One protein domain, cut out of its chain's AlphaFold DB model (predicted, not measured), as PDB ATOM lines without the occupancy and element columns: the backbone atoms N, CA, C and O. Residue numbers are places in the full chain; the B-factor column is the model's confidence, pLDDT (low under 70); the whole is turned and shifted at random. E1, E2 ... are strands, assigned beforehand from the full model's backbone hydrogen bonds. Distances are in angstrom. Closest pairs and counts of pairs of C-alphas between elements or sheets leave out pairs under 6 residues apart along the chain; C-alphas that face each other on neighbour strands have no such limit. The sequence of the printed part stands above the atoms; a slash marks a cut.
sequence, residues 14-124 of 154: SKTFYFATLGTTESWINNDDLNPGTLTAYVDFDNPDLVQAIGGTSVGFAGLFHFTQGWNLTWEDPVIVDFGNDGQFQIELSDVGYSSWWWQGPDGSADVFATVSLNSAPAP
ATOM      1  N   SER A  14     190.138 189.210 261.846       97.56
ATOM      2  CA  SER A  14     190.766 188.193 262.676       97.56
ATOM      3  C   SER A  14     191.112 188.718 264.062       97.56
ATOM      4  O   SER A  14     191.307 189.919 264.286       97.56
ATOM      5  N   LYS A  15     191.195 187.795 265.019       96.62
ATOM      6  CA  LYS A  15     191.646 188.065 266.379       96.62
ATOM      7  C   LYS A  15     192.685 187.042 266.801       96.62
ATOM      8  O   LYS A  15     192.424 185.846 266.783       96.62
ATOM      9  N   THR A  16     193.826 187.547 267.260       97.06
ATOM     10  CA  THR A  16     194.876 186.743 267.889       97.06
ATOM     11  C   THR A  16     194.852 186.920 269.402       97.06
ATOM     12  O   THR A  16     194.699 188.042 269.902       97.06
ATOM     13  N   PHE A  17     195.027 185.825 270.131       95.06
ATOM     14  CA  PHE A  17     195.156 185.813 271.584       95.06
ATOM     15  C   PHE A  17     196.142 184.733 272.040       95.06
ATOM     16  O   PHE A  17     196.427 183.780 271.319       95.06
ATOM     17  N   TYR A  18     196.699 184.914 273.238       96.06
ATOM     18  CA  TYR A  18     197.547 183.905 273.872       96.06
ATOM     19  C   TYR A  18     196.716 182.650 274.166       96.06
ATOM     20  O   TYR A  18     195.649 182.761 274.767       96.06
ATOM     21  N   PHE A  19     197.210 181.482 273.758       95.50
ATOM     22  CA  PHE A  19     196.516 180.205 273.913       95.50
ATOM     23  C   PHE A  19     197.128 179.377 275.046       95.50
ATOM     24  O   PHE A  19     196.457 179.080 276.036       95.50
ATOM     25  N   ALA A  20     198.414 179.045 274.931       95.94
ATOM     26  CA  ALA A  20     199.125 178.227 275.908       95.94
ATOM     27  C   ALA A  20     200.639 178.442 275.824       95.94
ATOM     28  O   ALA A  20     201.157 178.806 274.776       95.94
ATOM     29  N   THR A  21     201.361 178.135 276.899       96.94
ATOM     30  CA  THR A  21     202.818 177.972 276.870       96.94
ATOM     31  C   THR A  21     203.126 176.484 276.774       96.94
ATOM     32  O   THR A  21     202.632 175.696 277.585       96.94
ATOM     33  N   LEU A  22     203.953 176.102 275.804       96.38
ATOM     34  CA  LEU A  22     204.438 174.735 275.631       96.38
ATOM     35  C   LEU A  22     205.952 174.694 275.787       96.38
ATOM     36  O   LEU A  22     206.645 175.669 275.510       96.38
ATOM     37  N   GLY A  23     206.465 173.562 276.243       95.56
ATOM     38  CA  GLY A  23     207.890 173.355 276.433       95.56
ATOM     39  C   GLY A  23     208.197 171.955 276.924       95.56
ATOM     40  O   GLY A  23     207.294 171.165 277.204       95.56
ATOM     41  N   THR A  24     209.485 171.678 277.051       95.25
ATOM     42  CA  THR A  24     210.007 170.476 277.700       95.25
ATOM     43  C   THR A  24     210.862 170.890 278.890       95.25
ATOM     44  O   THR A  24     211.434 171.978 278.894       95.25
ATOM     45  N   THR A  25     210.944 170.020 279.893       95.38
ATOM     46  CA  THR A  25     211.903 170.133 281.004       95.38
ATOM     47  C   THR A  25     213.092 169.185 280.821       95.38
ATOM     48  O   THR A  25     213.868 168.943 281.749       95.38
ATOM     49  N   GLU A  26     213.233 168.607 279.627       94.44
ATOM     50  CA  GLU A  26     214.338 167.724 279.287       94.44
ATOM     51  C   GLU A  26     215.651 168.487 279.218       94.44
ATOM     52  O   GLU A  26     215.809 169.502 278.541       94.44
ATOM     53  N   SER A  27     216.647 167.949 279.908       94.56
ATOM     54  CA  SER A  27     217.974 168.546 279.969       94.56
ATOM     55  C   SER A  27     218.859 168.166 278.784       94.56
ATOM     56  O   SER A  27     219.963 168.700 278.671       94.56
ATOM     57  N   TRP A  28     218.418 167.258 277.905       96.19
ATOM     58  CA  TRP A  28     219.223 166.780 276.785       96.19
ATOM     59  C   TRP A  28     218.383 166.145 275.677       96.19
ATOM     60  O   TRP A  28     217.442 165.429 275.995       96.19
ATOM     61  N   ILE A  29     218.786 166.338 274.413       96.06
ATOM     62  CA  ILE A  29     218.193 165.631 273.268       96.06
ATOM     63  C   ILE A  29     218.791 164.232 273.159       96.06
ATOM     64  O   ILE A  29     220.007 164.058 273.021       96.06
ATOM     65  N   ASN A  30     217.929 163.234 273.202       94.56
ATOM     66  CA  ASN A  30     218.245 161.827 273.030       94.56
ATOM     67  C   ASN A  30     217.776 161.331 271.643       94.56
ATOM     68  O   ASN A  30     217.427 162.113 270.762       94.56
ATOM     69  N   ASN A  31     217.827 160.017 271.411       95.06
ATOM     70  CA  ASN A  31     217.433 159.448 270.119       95.06
ATOM     71  C   ASN A  31     215.913 159.390 269.915       95.06
ATOM     72  O   ASN A  31     215.473 159.368 268.766       95.06
ATOM     73  N   ASP A  32     215.120 159.295 270.983       94.94
ATOM     74  CA  ASP A  32     213.663 159.290 270.891       94.94
ATOM     75  C   ASP A  32     213.114 160.665 270.503       94.94
ATOM     76  O   ASP A  32     212.232 160.711 269.645       94.94
ATOM     77  N   ASP A  33     213.728 161.753 270.976       96.38
ATOM     78  CA  ASP A  33     213.338 163.139 270.669       96.38
ATOM     79  C   ASP A  33     213.486 163.507 269.186       96.38
ATOM     80  O   ASP A  33     212.843 164.428 268.690       96.38
ATOM     81  N   LEU A  34     214.349 162.794 268.458       96.56
ATOM     82  CA  LEU A  34     214.571 163.017 267.025       96.56
ATOM     83  C   LEU A  34     213.455 162.427 266.155       96.56
ATOM     84  O   LEU A  34     213.433 162.661 264.943       96.56
ATOM     85  N   ASN A  35     212.546 161.648 266.744       97.31
ATOM     86  CA  ASN A  35     211.369 161.151 266.052       97.31
ATOM     87  C   ASN A  35     210.192 162.100 266.305       97.31
ATOM     88  O   ASN A  35     209.945 162.460 267.455       97.31
ATOM     89  N   PRO A  36     209.431 162.482 265.266       97.75
ATOM     90  CA  PRO A  36     208.274 163.344 265.453       97.75
ATOM     91  C   PRO A  36     207.216 162.711 266.371       97.75
ATOM     92  O   PRO A  36     206.772 161.584 266.140       97.75
ATOM     93  N   GLY A  37     206.800 163.457 267.392       96.88
ATOM     94  CA  GLY A  37     205.693 163.133 268.285       96.88
ATOM     95  C   GLY A  37     204.436 163.913 267.911       96.88
ATOM     96  O   GLY A  37     204.497 165.104 267.611       96.88
ATOM     97  N   THR A  38     203.280 163.255 267.945       97.31
ATOM     98  CA  THR A  38     201.988 163.890 267.654       97.31
ATOM     99  C   THR A  38     201.377 164.495 268.909       97.31
ATOM    100  O   THR A  38     201.423 163.881 269.978       97.31
ATOM    101  N   LEU A  39     200.708 165.632 268.765       95.69
ATOM    102  CA  LEU A  39     199.874 166.221 269.804       95.69
ATOM    103  C   LEU A  39     198.575 166.776 269.217       95.69
ATOM    104  O   LEU A  39     198.425 166.913 268.005       95.69
ATOM    105  N   THR A  40     197.610 167.062 270.085       97.12
ATOM    106  CA  THR A  40     196.311 167.607 269.685       97.12
ATOM    107  C   THR A  40     195.913 168.707 270.652       97.12
ATOM    108  O   THR A  40     195.846 168.474 271.860       97.12
ATOM    109  N   ALA A  41     195.646 169.895 270.120       96.75
ATOM    110  CA  ALA A  41     195.018 170.980 270.858       96.75
ATOM    111  C   ALA A  41     193.501 170.911 270.691       96.75
ATOM    112  O   ALA A  41     193.007 170.573 269.617       96.75
ATOM    113  N   TYR A  42     192.774 171.259 271.749       95.12
ATOM    114  CA  TYR A  42     191.325 171.407 271.711       95.12
ATOM    115  C   TYR A  42     190.976 172.872 271.950       95.12
ATOM    116  O   TYR A  42     191.440 173.463 272.926       95.12
ATOM    117  N   VAL A  43     190.183 173.447 271.050       93.31
ATOM    118  CA  VAL A  43     189.648 174.805 271.163       93.31
ATOM    119  C   VAL A  43     188.144 174.692 271.336       93.31
ATOM    120  O   VAL A  43     187.463 174.159 270.462       93.31
ATOM    121  N   ASP A  44     187.655 175.155 272.478       92.94
ATOM    122  CA  ASP A  44     186.248 175.112 272.867       92.94
ATOM    123  C   ASP A  44     185.645 176.515 272.725       92.94
ATOM    124  O   ASP A  44     186.234 177.494 273.193       92.94
ATOM    125  N   PHE A  45     184.520 176.620 272.024       91.00
ATOM    126  CA  PHE A  45     183.803 177.865 271.780       91.00
ATOM    127  C   PHE A  45     182.418 177.774 272.408       91.00
ATOM    128  O   PHE A  45     181.666 176.855 272.108       91.00
ATOM    129  N   ASP A  46     182.032 178.795 273.176       90.25
ATOM    130  CA  ASP A  46     180.671 178.890 273.724       90.25
ATOM    131  C   ASP A  46     179.636 179.336 272.676       90.25
ATOM    132  O   ASP A  46     178.438 179.068 272.800       90.25
ATOM    133  N   ASN A  47     180.067 180.097 271.662       86.81
ATOM    134  CA  ASN A  47     179.189 180.601 270.609       86.81
ATOM    135  C   ASN A  47     179.957 180.881 269.301       86.81
ATOM    136  O   ASN A  47     180.720 181.851 269.248       86.81
ATOM    137  N   PRO A  48     179.711 180.115 268.224       87.69
ATOM    138  CA  PRO A  48     178.862 178.916 268.186       87.69
ATOM    139  C   PRO A  48     179.367 177.833 269.160       87.69
ATOM    140  O   PRO A  48     180.573 177.693 269.306       87.69
ATOM    141  N   ASP A  49     178.454 177.103 269.813       91.31
ATOM    142  CA  ASP A  49     178.781 176.020 270.762       91.31
ATOM    143  C   ASP A  49     179.411 174.838 270.013       91.31
ATOM    144  O   ASP A  49     178.709 174.071 269.339       91.31
ATOM    145  N   LEU A  50     180.744 174.759 270.035       92.31
ATOM    146  CA  LEU A  50     181.507 173.721 269.351       92.31
ATOM    147  C   LEU A  50     182.914 173.552 269.924       92.31
ATOM    148  O   LEU A  50     183.530 174.490 270.417       92.31
ATOM    149  N   VAL A  51     183.472 172.357 269.722       94.56
ATOM    150  CA  VAL A  51     184.866 172.032 270.044       94.56
ATOM    151  C   VAL A  51     185.595 171.621 268.774       94.56
ATOM    152  O   VAL A  51     185.117 170.753 268.041       94.56
ATOM    153  N   GLN A  52     186.774 172.197 268.539       95.44
ATOM    154  CA  GLN A  52     187.669 171.792 267.457       95.44
ATOM    155  C   GLN A  52     188.946 171.156 267.969       95.44
ATOM    156  O   GLN A  52     189.528 171.605 268.954       95.44
ATOM    157  N   ALA A  53     189.390 170.128 267.251       96.62
ATOM    158  CA  ALA A  53     190.676 169.485 267.455       96.62
ATOM    159  C   ALA A  53     191.654 169.945 266.368       96.62
ATOM    160  O   ALA A  53     191.350 169.846 265.181       96.62
ATOM    161  N   ILE A  54     192.827 170.418 266.781       97.94
ATOM    162  CA  ILE A  54     193.903 170.865 265.894       97.94
ATOM    163  C   ILE A  54     195.089 169.929 266.115       97.94
ATOM    164  O   ILE A  54     195.621 169.835 267.226       97.94
ATOM    165  N   GLY A  55     195.453 169.184 265.072       98.19
ATOM    166  CA  GLY A  55     196.607 168.290 265.091       98.19
ATOM    167  C   GLY A  55     197.910 169.082 265.090       98.19
ATOM    168  O   GLY A  55     197.969 170.191 264.572       98.19
ATOM    169  N   GLY A  56     198.961 168.522 265.675       98.19
ATOM    170  CA  GLY A  56     200.291 169.108 265.639       98.19
ATOM    171  C   GLY A  56     201.376 168.052 265.773       98.19
ATOM    172  O   GLY A  56     201.141 166.943 266.261       98.19
ATOM    173  N   THR A  57     202.575 168.410 265.339       98.38
ATOM    174  CA  THR A  57     203.759 167.556 265.392       98.38
ATOM    175  C   THR A  57     204.906 168.305 266.055       98.38
ATOM    176  O   THR A  57     205.288 169.381 265.604       98.38
ATOM    177  N   SER A  58     205.465 167.721 267.113       97.94
ATOM    178  CA  SER A  58     206.669 168.209 267.786       97.94
ATOM    179  C   SER A  58     207.863 167.319 267.457       97.94
ATOM    180  O   SER A  58     207.730 166.097 267.413       97.94
ATOM    181  N   VAL A  59     209.034 167.908 267.234       98.06
ATOM    182  CA  VAL A  59     210.279 167.169 267.003       98.06
ATOM    183  C   VAL A  59     211.468 167.896 267.622       98.06
ATOM    184  O   VAL A  59     211.643 169.107 267.457       98.06
ATOM    185  N   GLY A  60     212.297 167.141 268.334       98.00
ATOM    186  CA  GLY A  60     213.574 167.588 268.865       98.00
ATOM    187  C   GLY A  60     214.658 167.648 267.790       98.00
ATOM    188  O   GLY A  60     214.606 166.973 266.762       98.00
ATOM    189  N   PHE A  61     215.686 168.454 268.024       97.38
ATOM    190  CA  PHE A  61     216.862 168.510 267.163       97.38
ATOM    191  C   PHE A  61     218.137 168.744 267.967       97.38
ATOM    192  O   PHE A  61     218.141 169.430 268.988       97.38
ATOM    193  N   ALA A  62     219.252 168.233 267.450       96.69
ATOM    194  CA  ALA A  62     220.584 168.506 267.971       96.69
ATOM    195  C   ALA A  62     221.544 168.857 266.828       96.69
ATOM    196  O   ALA A  62     221.584 168.200 265.788       96.69
ATOM    197  N   GLY A  63     222.332 169.910 267.029       92.81
ATOM    198  CA  GLY A  63     223.429 170.292 266.150       92.81
ATOM    199  C   GLY A  63     224.695 169.471 266.400       92.81
ATOM    200  O   GLY A  63     224.750 168.585 267.255       92.81
ATOM    201  N   LEU A  64     225.758 169.795 265.661       92.06
ATOM    202  CA  LEU A  64     227.040 169.097 265.759       92.06
ATOM    203  C   LEU A  64     227.558 169.077 267.210       92.06
ATOM    204  O   LEU A  64     227.631 170.116 267.865       92.06
ATOM    205  N   PHE A  65     227.922 167.887 267.697       90.44
ATOM    206  CA  PHE A  65     228.366 167.654 269.081       90.44
ATOM    207  C   PHE A  65     227.400 168.189 270.157       90.44
ATOM    208  O   PHE A  65     227.855 168.547 271.243       90.44
ATOM    209  N   HIS A  66     226.095 168.272 269.862       90.75
ATOM    210  CA  HIS A  66     225.071 168.845 270.749       90.75
ATOM    211  C   HIS A  66     225.364 170.293 271.179       90.75
ATOM    212  O   HIS A  66     224.915 170.750 272.227       90.75
ATOM    213  N   PHE A  67     226.124 171.042 270.372       93.12
ATOM    214  CA  PHE A  67     226.447 172.434 270.689       93.12
ATOM    215  C   PHE A  67     225.204 173.337 270.699       93.12
ATOM    216  O   PHE A  67     225.147 174.312 271.448       93.12
ATOM    217  N   THR A  68     224.213 172.992 269.879       95.50
ATOM    218  CA  THR A  68     222.864 173.557 269.906       95.50
ATOM    219  C   THR A  68     221.862 172.417 269.976       95.50
ATOM    220  O   THR A  68     222.087 171.366 269.372       95.50
ATOM    221  N   GLN A  69     220.799 172.606 270.743       97.38
ATOM    222  CA  GLN A  69     219.718 171.643 270.920       97.38
ATOM    223  C   GLN A  69     218.404 172.403 271.036       97.38
ATOM    224  O   GLN A  69     218.397 173.583 271.391       97.38
ATOM    225  N   GLY A  70     217.296 171.744 270.737       97.69
ATOM    226  CA  GLY A  70     215.997 172.381 270.812       97.69
ATOM    227  C   GLY A  70     214.880 171.495 270.312       97.69
ATOM    228  O   GLY A  70     215.071 170.302 270.080       97.69
ATOM    229  N   TRP A  71     213.722 172.104 270.129       98.12
ATOM    230  CA  TRP A  71     212.532 171.460 269.599       98.12
ATOM    231  C   TRP A  71     211.739 172.452 268.754       98.12
ATOM    232  O   TRP A  71     211.816 173.666 268.959       98.12
ATOM    233  N   ASN A  72     210.983 171.921 267.799       98.25
ATOM    234  CA  ASN A  72     210.010 172.668 267.013       98.25
ATOM    235  C   ASN A  72     208.660 171.970 267.102       98.25
ATOM    236  O   ASN A  72     208.604 170.744 267.112       98.25
ATOM    237  N   LEU A  73     207.598 172.759 267.113       98.25
ATOM    238  CA  LEU A  73     206.215 172.333 267.028       98.25
ATOM    239  C   LEU A  73     205.564 173.036 265.842       98.25
ATOM    240  O   LEU A  73     205.555 174.266 265.782       98.25
ATOM    241  N   THR A  74     205.009 172.237 264.940       98.44
ATOM    242  CA  THR A  74     204.224 172.699 263.795       98.44
ATOM    243  C   THR A  74     202.796 172.176 263.875       98.44
ATOM    244  O   THR A  74     202.602 170.990 264.169       98.44
ATOM    245  N   TRP A  75     201.810 173.021 263.592       98.31
ATOM    246  CA  TRP A  75     200.393 172.654 263.610       98.31
ATOM    247  C   TRP A  75     199.879 172.225 262.226       98.31
ATOM    248  O   TRP A  75     200.404 172.618 261.189       98.31
ATOM    249  N   GLU A  76     198.860 171.368 262.209       97.94
ATOM    250  CA  GLU A  76     198.127 170.944 261.010       97.94
ATOM    251  C   GLU A  76     196.911 171.858 260.803       97.94
ATOM    252  O   GLU A  76     195.758 171.443 260.935       97.94
ATOM    253  N   ASP A  77     197.179 173.132 260.542       95.50
ATOM    254  CA  ASP A  77     196.189 174.196 260.415       95.50
ATOM    255  C   ASP A  77     196.282 174.890 259.028       95.50
ATOM    256  O   ASP A  77     197.136 174.519 258.211       95.50
ATOM    257  N   PRO A  78     195.369 175.819 258.669       97.69
ATOM    258  CA  PRO A  78     194.152 176.234 259.375       97.69
ATOM    259  C   PRO A  78     193.098 175.121 259.491       97.69
ATOM    260  O   PRO A  78     192.875 174.357 258.552       97.69
ATOM    261  N   VAL A  79     192.357 175.098 260.604       97.25
ATOM    262  CA  VAL A  79     191.114 174.312 260.723       97.25
ATOM    263  C   VAL A  79     189.927 175.183 260.332       97.25
ATOM    264  O   VAL A  79     189.662 176.197 260.973       97.25
ATOM    265  N   ILE A  80     189.210 174.776 259.284       96.81
ATOM    266  CA  ILE A  80     188.018 175.466 258.779       96.81
ATOM    267  C   ILE A  80     186.770 174.926 259.479       96.81
ATOM    268  O   ILE A  80     186.563 173.715 259.553       96.81
ATOM    269  N   VAL A  81     185.927 175.836 259.963       95.44
ATOM    270  CA  VAL A  81     184.729 175.534 260.743       95.44
ATOM    271  C   VAL A  81     183.515 176.216 260.131       95.44
ATOM    272  O   VAL A  81     183.424 177.444 260.105       95.44
ATOM    273  N   ASP A  82     182.548 175.411 259.699       94.81
ATOM    274  CA  ASP A  82     181.239 175.893 259.268       94.81
ATOM    275  C   ASP A  82     180.282 175.935 260.471       94.81
ATOM    276  O   ASP A  82     180.125 174.944 261.185       94.81
ATOM    277  N   PHE A  83     179.612 177.069 260.691       90.81
ATOM    278  CA  PHE A  83     178.716 177.274 261.844       90.81
ATOM    279  C   PHE A  83     177.275 177.654 261.459       90.81
ATOM    280  O   PHE A  83     176.486 178.100 262.294       90.81
ATOM    281  N   GLY A  84     176.905 177.404 260.199       86.69
ATOM    282  CA  GLY A  84     175.536 177.500 259.685       86.69
ATOM    283  C   GLY A  84     175.273 178.731 258.815       86.69
ATOM    284  O   GLY A  84     175.968 179.736 258.908       86.69
ATOM    285  N   ASN A  85     174.246 178.644 257.955       87.06
ATOM    286  CA  ASN A  85     173.862 179.681 256.980       87.06
ATOM    287  C   ASN A  85     175.045 180.218 256.152       87.06
ATOM    288  O   ASN A  85     175.185 181.427 256.007       87.06
ATOM    289  N   ASP A  86     175.908 179.328 255.658       88.56
ATOM    290  CA  ASP A  86     177.134 179.665 254.914       88.56
ATOM    291  C   ASP A  86     178.185 180.461 255.719       88.56
ATOM    292  O   ASP A  86     179.157 180.959 255.151       88.56
ATOM    293  N   GLY A  87     178.018 180.577 257.042       92.88
ATOM    294  CA  GLY A  87     179.004 181.163 257.941       92.88
ATOM    295  C   GLY A  87     180.185 180.222 258.167       92.88
ATOM    296  O   GLY A  87     179.991 179.063 258.550       92.88
ATOM    297  N   GLN A  88     181.395 180.737 257.963       95.94
ATOM    298  CA  GLN A  88     182.643 179.998 258.097       95.94
ATOM    299  C   GLN A  88     183.696 180.840 258.813       95.94
ATOM    300  O   GLN A  88     183.921 182.001 258.467       95.94
ATOM    301  N   PHE A  89     184.387 180.243 259.778       96.12
ATOM    302  CA  PHE A  89     185.616 180.793 260.345       96.12
ATOM    303  C   PHE A  89     186.739 179.764 260.260       96.12
ATOM    304  O   PHE A  89     186.498 178.583 260.019       96.12
ATOM    305  N   GLN A  90     187.972 180.213 260.447       97.25
ATOM    306  CA  GLN A  90     189.128 179.337 260.564       97.25
ATOM    307  C   GLN A  90     189.911 179.623 261.838       97.25
ATOM    308  O   GLN A  90     189.870 180.737 262.368       97.25
ATOM    309  N   ILE A  91     190.618 178.602 262.311       97.75
ATOM    310  CA  ILE A  91     191.470 178.649 263.494       97.75
ATOM    311  C   ILE A  91     192.884 178.253 263.082       97.75
ATOM    312  O   ILE A  91     193.076 177.210 262.458       97.75
ATOM    313  N   GLU A  92     193.854 179.071 263.465       98.38
ATOM    314  CA  GLU A  92     195.287 178.846 263.270       98.38
ATOM    315  C   GLU A  92     195.983 178.942 264.630       98.38
ATOM    316  O   GLU A  92     195.634 179.789 265.457       98.38
ATOM    317  N   LEU A  93     196.955 178.072 264.879       98.44
ATOM    318  CA  LEU A  93     197.824 178.108 266.044       98.44
ATOM    319  C   LEU A  93     199.236 178.454 265.580       98.44
ATOM    320  O   LEU A  93     199.756 177.903 264.620       98.44
ATOM    321  N   SER A  94     199.898 179.374 266.273       98.44
ATOM    322  CA  SER A  94     201.261 179.738 265.902       98.44
ATOM    323  C   SER A  94     202.210 178.555 266.101       98.44
ATOM    324  O   SER A  94     202.322 178.033 267.217       98.44
ATOM    325  N   ASP A  95     202.951 178.205 265.054       98.38
ATOM    326  CA  ASP A  95     204.130 177.353 265.166       98.38
ATOM    327  C   ASP A  95     205.131 177.968 266.146       98.38
ATOM    328  O   ASP A  95     205.363 179.183 266.167       98.38
ATOM    329  N   VAL A  96     205.736 177.119 266.969       98.38
ATOM    330  CA  VAL A  96     206.670 177.548 268.009       98.38
ATOM    331  C   VAL A  96     207.864 176.618 268.083       98.38
ATOM    332  O   VAL A  96     207.820 175.462 267.680       98.38
ATOM    333  N   GLY A  97     208.954 177.119 268.642       97.44
ATOM    334  CA  GLY A  97     210.129 176.316 268.907       97.44
ATOM    335  C   GLY A  97     211.021 176.993 269.924       97.44
ATOM    336  O   GLY A  97     210.903 178.191 270.199       97.44
ATOM    337  N   TYR A  98     211.933 176.211 270.471       97.69
ATOM    338  CA  TYR A  98     212.954 176.687 271.382       97.69
ATOM    339  C   TYR A  98     214.298 176.112 270.962       97.69
ATOM    340  O   TYR A  98     214.394 174.964 270.533       97.69
ATOM    341  N   SER A  99     215.351 176.913 271.102       96.19
ATOM    342  CA  SER A  99     216.718 176.478 270.851       96.19
ATOM    343  C   SER A  99     217.650 177.057 271.897       96.19
ATOM    344  O   SER A  99     217.577 178.252 272.199       96.19
ATOM    345  N   SER A 100     218.584 176.244 272.361       95.50
ATOM    346  CA  SER A 100     219.664 176.651 273.244       95.50
ATOM    347  C   SER A 100     221.029 176.473 272.570       95.50
ATOM    348  O   SER A 100     221.169 175.878 271.493       95.50
ATOM    349  N   TRP A 101     222.052 177.046 273.203       92.94
ATOM    350  CA  TRP A 101     223.441 177.042 272.745       92.94
ATOM    351  C   TRP A 101     224.367 176.592 273.881       92.94
ATOM    352  O   TRP A 101     223.959 176.541 275.038       92.94
ATOM    353  N   TRP A 102     225.639 176.328 273.568       89.88
ATOM    354  CA  TRP A 102     226.690 176.042 274.556       89.88
ATOM    355  C   TRP A 102     226.459 174.767 275.379       89.88
ATOM    356  O   TRP A 102     226.702 174.761 276.584       89.88
ATOM    357  N   TRP A 103     226.025 173.683 274.723       90.62
ATOM    358  CA  TRP A 103     225.724 172.395 275.375       90.62
ATOM    359  C   TRP A 103     224.654 172.495 276.467       90.62
ATOM    360  O   TRP A 103     224.643 171.717 277.420       90.62
ATOM    361  N   GLN A 104     223.752 173.463 276.339       92.88
ATOM    362  CA  GLN A 104     222.527 173.497 277.123       92.88
ATOM    363  C   GLN A 104     221.496 172.554 276.492       92.88
ATOM    364  O   GLN A 104     221.528 172.281 275.289       92.88
ATOM    365  N   GLY A 105     220.623 172.007 277.332       92.44
ATOM    366  CA  GLY A 105     219.518 171.158 276.903       92.44
ATOM    367  C   GLY A 105     218.402 171.933 276.206       92.44
ATOM    368  O   GLY A 105     218.444 173.165 276.160       92.44
ATOM    369  N   PRO A 106     217.386 171.226 275.694       96.19
ATOM    370  CA  PRO A 106     216.182 171.823 275.125       96.19
ATOM    371  C   PRO A 106     215.192 172.367 276.182       96.19
ATOM    372  O   PRO A 106     214.093 172.762 275.799       96.19
ATOM    373  N   ASP A 107     215.568 172.393 277.471       96.00
ATOM    374  CA  ASP A 107     214.773 172.906 278.600       96.00
ATOM    375  C   ASP A 107     214.388 174.374 278.388       96.00
ATOM    376  O   ASP A 107     215.177 175.305 278.587       96.00
ATOM    377  N   GLY A 108     213.167 174.565 277.910       95.62
ATOM    378  CA  GLY A 108     212.687 175.847 277.448       95.62
ATOM    379  C   GLY A 108     211.259 175.761 276.954       95.62
ATOM    380  O   GLY A 108     210.744 174.695 276.603       95.62
ATOM    381  N   SER A 109     210.619 176.924 276.937       97.56
ATOM    382  CA  SER A 109     209.218 177.074 276.582       97.56
ATOM    383  C   SER A 109     209.012 178.176 275.554       97.56
ATOM    384  O   SER A 109     209.798 179.124 275.476       97.56
ATOM    385  N   ALA A 110     207.920 178.076 274.810       98.12
ATOM    386  CA  ALA A 110     207.455 179.086 273.880       98.12
ATOM    387  C   ALA A 110     205.934 179.247 273.990       98.12
ATOM    388  O   ALA A 110     205.207 178.294 274.285       98.12
ATOM    389  N   ASP A 111     205.467 180.471 273.759       98.31
ATOM    390  CA  ASP A 111     204.052 180.817 273.825       98.31
ATOM    391  C   ASP A 111     203.387 180.581 272.471       98.31
ATOM    392  O   ASP A 111     203.815 181.126 271.454       98.31
ATOM    393  N   VAL A 112     202.323 179.788 272.482       98.06
ATOM    394  CA  VAL A 112     201.430 179.548 271.352       98.06
ATOM    395  C   VAL A 112     200.300 180.567 271.393       98.06
ATOM    396  O   VAL A 112     199.648 180.769 272.423       98.06
ATOM    397  N   PHE A 113     200.033 181.178 270.248       97.75
ATOM    398  CA  PHE A 113     198.919 182.081 270.022       97.75
ATOM    399  C   PHE A 113     197.897 181.416 269.108       97.75
ATOM    400  O   PHE A 113     198.272 180.759 268.143       97.75
ATOM    401  N   ALA A 114     196.616 181.614 269.403       97.44
ATOM    402  CA  ALA A 114     195.530 181.225 268.520       97.44
ATOM    403  C   ALA A 114     195.048 182.448 267.742       97.44
ATOM    404  O   ALA A 114     194.838 183.516 268.327       97.44
ATOM    405  N   THR A 115     194.855 182.283 266.440       97.75
ATOM    406  CA  THR A 115     194.237 183.261 265.550       97.75
ATOM    407  C   THR A 115     192.931 182.693 265.027       97.75
ATOM    408  O   THR A 115     192.905 181.631 264.416       97.75
ATOM    409  N   VAL A 116     191.842 183.417 265.267       96.94
ATOM    410  CA  VAL A 116     190.522 183.100 264.718       96.94
ATOM    411  C   VAL A 116     190.184 184.145 263.669       96.94
ATOM    412  O   VAL A 116     190.210 185.340 263.973       96.94
ATOM    413  N   SER A 117     189.867 183.701 262.454       97.56
ATOM    414  CA  SER A 117     189.540 184.562 261.312       97.56
ATOM    415  C   SER A 117     188.150 184.224 260.785       97.56
ATOM    416  O   SER A 117     187.857 183.055 260.538       97.56
ATOM    417  N   LEU A 118     187.287 185.227 260.607       96.81
ATOM    418  CA  LEU A 118     185.950 185.024 260.050       96.81
ATOM    419  C   LEU A 118     186.011 185.132 258.521       96.81
ATOM    420  O   LEU A 118     186.179 186.225 257.985       96.81
ATOM    421  N   ASN A 119     185.857 184.008 257.824       96.00
ATOM    422  CA  ASN A 119     185.959 183.942 256.365       96.00
ATOM    423  C   ASN A 119     184.671 184.402 255.679       96.00
ATOM    424  O   ASN A 119     184.733 185.131 254.694       96.00
ATOM    425  N   SER A 120     183.517 183.997 256.209       94.88
ATOM    426  CA  SER A 120     182.198 184.408 255.726       94.88
ATOM    427  C   SER A 120     181.241 184.584 256.896       94.88
ATOM    428  O   SER A 120     181.155 183.741 257.793       94.88
ATOM    429  N   ALA A 121     180.503 185.693 256.898       90.00
ATOM    430  CA  ALA A 121     179.427 185.887 257.857       90.00
ATOM    431  C   ALA A 121     178.191 185.062 257.442       90.00
ATOM    432  O   ALA A 121     177.910 184.936 256.248       90.00
ATOM    433  N   PRO A 122     177.417 184.525 258.402       86.94
ATOM    434  CA  PRO A 122     176.208 183.783 258.087       86.94
ATOM    435  C   PRO A 122     175.196 184.681 257.369       86.94
ATOM    436  O   PRO A 122     174.946 185.819 257.778       86.94
ATOM    437  N   ALA A 123     174.582 184.153 256.312       83.50
ATOM    438  CA  ALA A 123     173.568 184.861 255.552       83.50
ATOM    439  C   ALA A 123     172.393 185.253 256.470       83.50
ATOM    440  O   ALA A 123     171.911 184.418 257.249       83.50
ATOM    441  N   PRO A 124     171.895 186.503 256.393       78.06
ATOM    442  CA  PRO A 124     170.754 186.916 257.191       78.06
ATOM    443  C   PRO A 124     169.541 186.060 256.824       78.06
ATOM    444  O   PRO A 124     169.050 186.092 255.694       78.06
TER     445      PRO A 124
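AT A GLANCE: This is residues 14 to 124 of the 154 residues of the protein "PEP-CTERM sorting domain-containing protein" of Deltaproteobacteria bacterium (UniProt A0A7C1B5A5). Eight strands make a long, slender rod: two curled four-strand sheets, partly face to face and shifted along its length, wrap round the long axis like a narrow, open barrel, with E1 and E2 apart across the opening. E6 runs on into E7, from one sheet to the other, across a break of two residues at 9 degrees. The 111 printed residues hold E1 to E8 in chain order and no named helix, class all strand. The sheets, E2 E3 E4 E7 and E1 E8 E6 E5, are antiparallel; the whole is loose, with a radius of gyration of the C-alphas of 17.4 A and spans of 62 by 22 by 20 A.

IN THESE COORDINATES: E3, residues 49 to 62, is 42.6 A long and begins at C-alpha 49 (178.781, 176.020, 270.762). E2 is residues 37 to 46, 30.1 A; E4, 68 to 75, 23.4 A; E7, 96 to 101. E1, residues 14 to 24, is 30.2 A long and begins at (190.766, 188.193, 262.676). E8, 108 to 120, is 38.4 A long and ends at (182.198, 184.408, 255.726). E6 is 87 to 93; E5 is 79 to 84.

HOW THE PARTS SIT: E2, E3 and E4 form a meander, each strand the antiparallel neighbour of the one before: N 41 and O 54 are 2.9 A apart, N 59 and O 72 2.9 A. E7 is an edge strand beside E4, with N 73 and O 96 at 2.8 A. In the other sheet, inner strand E8 has N 17 and O 114 of E1 and itself at 2.9 A, and N 92 and O 115 with E6 at 2.9 A. E5 and E6 form a hairpin, with N 81 and O 89 at 2.8 A. Between the sheets, the closest C-alphas of E7 and E8, Val 96 and Ala 110, are 6.1 A apart; E4 and E8 are near each other.

THE WHOLE: The C-alphas farthest apart, Phe 65 and Pro 124, are 61.9 A apart. The link from E1 to E2, residues 25 to 36, is long. The printed part has no cut, and no printed residue has pLDDT under 70.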